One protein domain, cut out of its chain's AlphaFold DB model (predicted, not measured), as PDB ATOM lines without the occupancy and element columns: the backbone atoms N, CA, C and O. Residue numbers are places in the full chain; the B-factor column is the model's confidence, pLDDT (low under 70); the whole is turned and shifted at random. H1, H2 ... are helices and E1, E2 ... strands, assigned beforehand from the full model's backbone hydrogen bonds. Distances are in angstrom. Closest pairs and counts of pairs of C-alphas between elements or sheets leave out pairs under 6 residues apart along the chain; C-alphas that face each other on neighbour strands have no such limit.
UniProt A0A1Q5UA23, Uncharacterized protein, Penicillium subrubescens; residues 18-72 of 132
ATOM      1  N   VAL A  18      16.588  18.975 -39.142       94.12
ATOM      2  CA  VAL A  18      16.684  19.881 -37.997       94.12
ATOM      3  C   VAL A  18      17.649  19.257 -37.003       94.12
ATOM      4  O   VAL A  18      17.463  18.108 -36.604       94.12
ATOM      5  N   TYR A  19      18.691  19.988 -36.619       93.19
ATOM      6  CA  TYR A  19      19.736  19.459 -35.745       93.19
ATOM      7  C   TYR A  19      20.358  20.550 -34.875       93.19
ATOM      8  O   TYR A  19      20.389  21.725 -35.246       93.19
ATOM      9  N   TRP A  20      20.876  20.153 -33.712       95.44
ATOM     10  CA  TRP A  20      21.672  21.030 -32.855       95.44
ATOM     11  C   TRP A  20      22.941  21.461 -33.584       95.44
ATOM     12  O   TRP A  20      23.693  20.623 -34.082       95.44
ATOM     13  N   SER A  21      23.174  22.767 -33.654       91.81
ATOM     14  CA  SER A  21      24.237  23.349 -34.462       91.81
ATOM     15  C   SER A  21      25.237  24.096 -33.606       91.81
ATOM     16  O   SER A  21      24.886  24.994 -32.849       91.81
ATOM     17  N   ASN A  22      26.509  23.768 -33.805       92.38
ATOM     18  CA  ASN A  22      27.630  24.490 -33.212       92.38
ATOM     19  C   ASN A  22      28.296  25.425 -34.237       92.38
ATOM     20  O   ASN A  22      29.317  26.036 -33.941       92.38
ATOM     21  N   ASN A  23      27.779  25.504 -35.467       89.00
ATOM     22  CA  ASN A  23      28.361  26.336 -36.516       89.00
ATOM     23  C   ASN A  23      27.309  26.916 -37.474       89.00
ATOM     24  O   ASN A  23      27.284  26.540 -38.643       89.00
ATOM     25  N   PRO A  24      26.429  27.817 -37.002       90.06
ATOM     26  CA  PRO A  24      25.437  28.463 -37.853       90.06
ATOM     27  C   PRO A  24      25.969  29.712 -38.589       90.06
ATOM     28  O   PRO A  24      25.163  30.545 -38.986       90.06
ATOM     29  N   ALA A  25      27.288  29.881 -38.759       90.06
ATOM     30  CA  ALA A  25      27.843  31.017 -39.507       90.06
ATOM     31  C   ALA A  25      27.367  31.023 -40.975       90.06
ATOM     32  O   ALA A  25      26.966  29.981 -41.498       90.06
ATOM     33  N   CYS A  26      27.406  32.186 -41.635       88.44
ATOM     34  CA  CYS A  26      26.924  32.369 -43.012       88.44
ATOM     35  C   CYS A  26      25.442  31.991 -43.231       88.44
ATOM     36  O   CYS A  26      25.050  31.626 -44.339       88.44
ATOM     37  N   SER A  27      24.603  32.058 -42.190       89.69
ATOM     38  CA  SER A  27      23.151  31.860 -42.322       89.69
ATOM     39  C   SER A  27      22.467  33.129 -42.834       89.69
ATOM     40  O   SER A  27      22.706  34.209 -42.297       89.69
ATOM     41  N   PHE A  28      21.549  32.994 -43.799       88.25
ATOM     42  CA  PHE A  28      20.744  34.119 -44.306       88.25
ATOM     43  C   PHE A  28      19.875  34.779 -43.232       88.25
ATOM     44  O   PHE A  28      19.636  35.982 -43.277       88.25
ATOM     45  N   ALA A  29      19.376  33.993 -42.278       92.31
ATOM     46  CA  ALA A  29      18.510  34.487 -41.221       92.31
ATOM     47  C   ALA A  29      18.621  33.636 -39.954       92.31
ATOM     48  O   ALA A  29      18.901  32.436 -40.009       92.31
ATOM     49  N   TYR A  30      18.325  34.262 -38.813       93.38
ATOM     50  CA  TYR A  30      18.245  33.617 -37.506       93.38
ATOM     51  C   TYR A  30      16.863  33.850 -36.902       93.38
ATOM     52  O   TYR A  30      16.395  34.984 -36.822       93.38
ATOM     53  N   ALA A  31      16.232  32.780 -36.424       94.94
ATOM     54  CA  ALA A  31      15.049  32.871 -35.579       94.94
ATOM     55  C   ALA A  31      15.474  32.743 -34.113       94.94
ATOM     56  O   ALA A  31      16.208  31.821 -33.751       94.94
ATOM     57  N   LEU A  32      15.012  33.662 -33.269       95.38
ATOM     58  CA  LEU A  32      15.365  33.706 -31.853       95.38
ATOM     59  C   LEU A  32      14.107  33.608 -30.997       95.38
ATOM     60  O   LEU A  32      13.084  34.224 -31.288       95.38
ATOM     61  N   THR A  33      14.192  32.859 -29.901       97.38
ATOM     62  CA  THR A  33      13.203  32.973 -28.827       97.38
ATOM     63  C   THR A  33      13.371  34.319 -28.127       97.38
ATOM     64  O   THR A  33      14.442  34.919 -28.187       97.38
ATOM     65  N   HIS A  34      12.359  34.770 -27.385       97.62
ATOM     66  CA  HIS A  34      12.461  36.006 -26.603       97.62
ATOM     67  C   HIS A  34      13.691  36.020 -25.668       97.62
ATOM     68  O   HIS A  34      14.440  36.994 -25.615       97.62
ATOM     69  N   VAL A  35      13.955  34.905 -24.975       97.12
ATOM     70  CA  VAL A  35      15.143  34.755 -24.114       97.12
ATOM     71  C   VAL A  35      16.433  34.743 -24.940       97.12
ATOM     72  O   VAL A  35      17.423  35.352 -24.543       97.12
ATOM     73  N   GLY A  36      16.425  34.070 -26.095       95.75
ATOM     74  CA  GLY A  36      17.557  34.054 -27.019       95.75
ATOM     75  C   GLY A  36      17.903  35.449 -27.533       95.75
ATOM     76  O   GLY A  36      19.067  35.819 -27.512       95.75
ATOM     77  N   ALA A  37      16.903  36.249 -27.908       95.62
ATOM     78  CA  ALA A  37      17.096  37.615 -28.387       95.62
ATOM     79  C   ALA A  37      17.788  38.499 -27.342       95.62
ATOM     80  O   ALA A  37      18.759  39.175 -27.668       95.62
ATOM     81  N   ARG A  38      17.362  38.432 -26.072       95.62
ATOM     82  CA  ARG A  38      18.029  39.158 -24.978       95.62
ATOM     83  C   ARG A  38      19.498  38.766 -24.833       95.62
ATOM     84  O   ARG A  38      20.357  39.638 -24.799       95.62
ATOM     85  N   LYS A  39      19.786  37.462 -24.827       94.75
ATOM     86  CA  LYS A  39      21.166  36.960 -24.773       94.75
ATOM     87  C   LYS A  39      21.989  37.423 -25.967       94.75
ATOM     88  O   LYS A  39      23.130  37.811 -25.789       94.75
ATOM     89  N   VAL A  40      21.432  37.378 -27.175       93.44
ATOM     90  CA  VAL A  40      22.126  37.850 -28.378       93.44
ATOM     91  C   VAL A  40      22.470  39.330 -28.238       93.44
ATOM     92  O   VAL A  40      23.624  39.688 -28.432       93.44
ATOM     93  N   LEU A  41      21.534  40.176 -27.800       92.69
ATOM     94  CA  LEU A  41      21.813  41.597 -27.561       92.69
ATOM     95  C   LEU A  41      22.940  41.811 -26.536       92.69
ATOM     96  O   LEU A  41      23.824  42.627 -26.771       92.69
ATOM     97  N   GLU A  42      22.951  41.053 -25.440       92.19
ATOM     98  CA  GLU A  42      23.997  41.134 -24.407       92.19
ATOM     99  C   GLU A  42      25.360  40.616 -24.905       92.19
ATOM    100  O   GLU A  42      26.397  41.225 -24.642       92.19
ATOM    101  N   LEU A  43      25.374  39.502 -25.643       90.38
ATOM    102  CA  LEU A  43      26.594  38.812 -26.075       90.38
ATOM    103  C   LEU A  43      27.219  39.427 -27.332       90.38
ATOM    104  O   LEU A  43      28.438  39.368 -27.495       90.38
ATOM    105  N   THR A  44      26.406  39.970 -28.242       85.81
ATOM    106  CA  THR A  44      26.850  40.459 -29.559       85.81
ATOM    107  C   THR A  44      26.680  41.964 -29.738       85.81
ATOM    108  O   THR A  44      27.260  42.519 -30.668       85.81
ATOM    109  N   GLY A  45      25.894  42.636 -28.891       77.12
ATOM    110  CA  GLY A  45      25.544  44.050 -29.065       77.12
ATOM    111  C   GLY A  45      26.696  45.027 -28.833       77.12
ATOM    112  O   GLY A  45      26.642  46.151 -29.316       77.12
ATOM    113  N   SER A  46      27.764  44.611 -28.149       71.50
ATOM    114  CA  SER A  46      28.883  45.495 -27.796       71.50
ATOM    115  C   SER A  46      30.005  45.559 -28.847       71.50
ATOM    116  O   SER A  46      31.127  45.890 -28.481       71.50
ATOM    117  N   ALA A  47      29.737  45.202 -30.112       59.34
ATOM    118  CA  ALA A  47      30.683  45.280 -31.242       59.34
ATOM    119  C   ALA A  47      32.093  44.713 -30.936       59.34
ATOM    120  O   ALA A  47      33.089  45.425 -30.949       59.34
ATOM    121  N   GLN A  48      32.177  43.411 -30.635       65.50
ATOM    122  CA  GLN A  48      33.401  42.744 -30.148       65.50
ATOM    123  C   GLN A  48      34.340  42.233 -31.267       65.50
ATOM    124  O   GLN A  48      34.639  41.039 -31.318       65.50
ATOM    125  N   ASP A  49      34.777  43.104 -32.182       70.12
ATOM    126  CA  ASP A  49      35.799  42.842 -33.229       70.12
ATOM    127  C   ASP A  49      35.516  41.703 -34.233       70.12
ATOM    128  O   ASP A  49      36.351  41.382 -35.082       70.12
ATOM    129  N   LYS A  50      34.345  41.064 -34.174       80.25
ATOM    130  CA  LYS A  50      33.954  39.963 -35.064       80.25
ATOM    131  C   LYS A  50      32.664  40.289 -35.794       80.25
ATOM    132  O   LYS A  50      31.778  40.942 -35.246       80.25
ATOM    133  N   ALA A  51      32.535  39.750 -37.007       88.50
ATOM    134  CA  ALA A  51      31.259  39.717 -37.707       88.50
ATOM    135  C   ALA A  51      30.184  39.046 -36.834       88.50
ATOM    136  O   ALA A  51      30.469  38.127 -36.055       88.50
ATOM    137  N   PHE A  52      28.947  39.529 -36.961       89.88
ATOM    138  CA  PHE A  52      27.824  39.121 -36.118       89.88
ATOM    139  C   PHE A  52      27.610  37.599 -36.114       89.88
ATOM    140  O   PHE A  52      27.500  36.984 -35.055       89.88
ATOM    141  N   ASP A  53      27.614  36.972 -37.286       90.75
ATOM    142  CA  ASP A  53      27.410  35.533 -37.466       90.75
ATOM    143  C   ASP A  53      28.567  34.684 -36.904       90.75
ATOM    144  O   ASP A  53      28.341  33.632 -36.302       90.75
ATOM    145  N   VAL A  54      29.807  35.169 -37.010       91.75
ATOM    146  CA  VAL A  54      30.986  34.538 -36.400       91.75
ATOM    147  C   VAL A  54      30.892  34.578 -34.874       91.75
ATOM    148  O   VAL A  54      31.211  33.586 -34.207       91.75
ATOM    149  N   LYS A  55      30.436  35.699 -34.304       92.00
ATOM    150  CA  LYS A  55      30.188  35.804 -32.861       92.00
ATOM    151  C   LYS A  55      29.061  34.861 -32.434       92.00
ATOM    152  O   LYS A  55      29.264  34.097 -31.494       92.00
ATOM    153  N   MET A  56      27.941  34.833 -33.161       92.31
ATOM    154  CA  MET A  56      26.837  33.894 -32.925       92.31
ATOM    155  C   MET A  56      27.316  32.438 -32.918       92.31
ATOM    156  O   MET A  56      27.020  31.703 -31.978       92.31
ATOM    157  N   MET A  57      28.126  32.032 -33.904       93.31
ATOM    158  CA  MET A  57      28.761  30.711 -33.919       93.31
ATOM    159  C   MET A  57      29.561  30.450 -32.641       93.31
ATOM    160  O   MET A  57      29.448  29.368 -32.063       93.31
ATOM    161  N   GLY A  58      30.391  31.406 -32.216       93.00
ATOM    162  CA  GLY A  58      31.188  31.280 -30.996       93.00
ATOM    163  C   GLY A  58      30.321  30.991 -29.771       93.00
ATOM    164  O   GLY A  58      30.589  30.036 -29.044       93.00
ATOM    165  N   GLU A  59      29.237  31.748 -29.604       93.69
ATOM    166  CA  GLU A  59      28.309  31.600 -28.478       93.69
ATOM    167  C   GLU A  59      27.503  30.291 -28.518       93.69
ATOM    168  O   GLU A  59      27.179  29.737 -27.465       93.69
ATOM    169  N   CYS A  60      27.229  29.751 -29.711       95.12
ATOM    170  CA  CYS A  60      26.668  28.406 -29.864       95.12
ATOM    171  C   CYS A  60      27.668  27.319 -29.430       95.12
ATOM    172  O   CYS A  60      27.295  26.386 -28.725       95.12
ATOM    173  N   LYS A  61      28.950  27.443 -29.813       95.00
ATOM    174  CA  LYS A  61      30.000  26.455 -29.486       95.00
ATOM    175  C   LYS A  61      30.255  26.334 -27.989       95.00
ATOM    176  O   LYS A  61      30.446  25.225 -27.501       95.00
ATOM    177  N   VAL A  62      30.279  27.461 -27.279       94.25
ATOM    178  CA  VAL A  62      30.528  27.489 -25.826       94.25
ATOM    179  C   VAL A  62      29.259  27.252 -24.997       94.25
ATOM    180  O   VAL A  62      29.333  27.184 -23.776       94.25
ATOM    181  N   GLY A  63      28.096  27.105 -25.644       94.31
ATOM    182  CA  GLY A  63      26.832  26.751 -24.993       94.31
ATOM    183  C   GLY A  63      26.066  27.917 -24.356       94.31
ATOM    184  O   GLY A  63      25.027  27.690 -23.731       94.31
ATOM    185  N   ASN A  64      26.515  29.163 -24.541       94.94
ATOM    186  CA  ASN A  64      25.788  30.354 -24.085       94.94
ATOM    187  C   ASN A  64      24.447  30.509 -24.823       94.94
ATOM    188  O   ASN A  64      23.429  30.906 -24.227       94.94
ATOM    189  N   LEU A  65      24.435  30.116 -26.101       95.06
ATOM    190  CA  LEU A  65      23.250  29.962 -26.937       95.06
ATOM    191  C   LEU A  65      23.017  28.484 -27.271       95.06
ATOM    192  O   LEU A  65      23.936  27.753 -27.631       95.06
ATOM    193  N   LYS A  66      21.756  28.048 -27.190       96.56
ATOM    194  CA  LYS A  66      21.326  26.733 -27.681       96.56
ATOM    195  C   LYS A  66      20.840  26.894 -29.113       96.56
ATOM    196  O   LYS A  66      19.782  27.481 -29.332       96.56
ATOM    197  N   CYS A  67      21.616  26.400 -30.068       95.94
ATOM    198  CA  CYS A  67      21.421  26.713 -31.478       95.94
ATOM    199  C   CYS A  67      20.958  25.490 -32.269       95.94
ATOM    200  O   CYS A  67      21.452  24.381 -32.075       95.94
ATOM    201  N   ILE A  68      20.011  25.706 -33.179       96.19
ATOM    202  CA  ILE A  68      19.464  24.691 -34.079       96.19
ATOM    203  C   ILE A  68      19.636  25.209 -35.506       96.19
ATOM    204  O   ILE A  68      19.365  26.379 -35.770       96.19
ATOM    205  N   SER A  69      20.069  24.342 -36.417       94.62
ATOM    206  CA  SER A  69      20.101  24.626 -37.853       94.62
ATOM    207  C   SER A  69      19.048  23.797 -38.579       94.62
ATOM    208  O   SER A  69      18.743  22.668 -38.185       94.62
ATOM    209  N   VAL A  70      18.503  24.377 -39.649       93.06
ATOM    210  CA  VAL A  70      17.525  23.742 -40.533       93.06
ATOM    211  C   VAL A  70      18.096  23.717 -41.946       93.06
ATOM    212  O   VAL A  70      18.496  24.763 -42.452       93.06
ATOM    213  N   VAL A  71      18.145  22.537 -42.565       90.00
ATOM    214  CA  VAL A  71      18.713  22.347 -43.910       90.00
ATOM    215  C   VAL A  71      17.801  21.450 -44.761       90.00
ATOM    216  O   VAL A  71      17.486  20.344 -44.319       90.00
ATOM    217  N   PRO A  72      17.395  21.852 -45.982       88.75
ATOM    218  CA  PRO A  72      17.570  23.186 -46.562       88.75
ATOM    219  C   PRO A  72      16.912  24.282 -45.717       88.75
ATOM    220  O   PRO A  72      15.973  24.017 -44.960       88.75
TER     221      PRO A  72
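What this domain is: This is residues 18 to 72 of the 132 residues of an uncharacterized protein of Penicillium subrubescens (UniProt A0A1Q5UA23). Two short helices, H1 and H2, set at a wide angle to each other, make one part of this small domain, and a little two-stranded ribbon of E1 and E2 forms the other end. A long loop, residues 21 to 33, leads from the ribbon to H1. The printed part has 55 residues with two named strands and two named helices, in the order E1, H1, H2, E2; the sheet, E1 - E2, is antiparallel, and the class is mixed, helices and strands. The whole is compact, with a radius of gyration of the C-alphas of 10.6 A, and rounded, spanning 31 by 22 by 20 A.

How they stand to each other: E1, residues 18 to 20, and E2, residues 68 to 71, are antiparallel neighbours, with 145 degrees between their directions. N 19 and O 69 are within hydrogen-bond range at 3.1 A, and N 69 and O 19 at 2.9 A. H1, residues 34 to 44, and H2, residues 52 to 61, touch; their closest C-alphas, those of Thr 44 and Lys 55, are 6.6 A apart. Their lines are only just about perpendicular, at 70.1 degrees. E1 and H2 are apart, as are H1 and E2. In H1 and H2 every O i to N i+4 pair is within hydrogen-bond range.

Where its parts are: E1 begins at C-alpha 18, (16.684, 19.881, -37.997). H1 measures 15.3 A from first to last C-alpha and begins at C-alpha 34, (12.461, 36.006, -26.603). H2 measures 14.5 A. E2 measures 10.1 A and ends at C-alpha 71, (18.713, 22.347, -43.910).

The domain as a whole: The two C-alphas farthest apart, those of Ser 46 and Pro 72, are 31.3 A apart. The printed part has no cut. The link from E1 to H1 is long, with 13 residues; those from H1 to H2 and from H2 to E2 are short. Mean pLDDT of the printed part is 90.5; residues 47 to 48 are under 70.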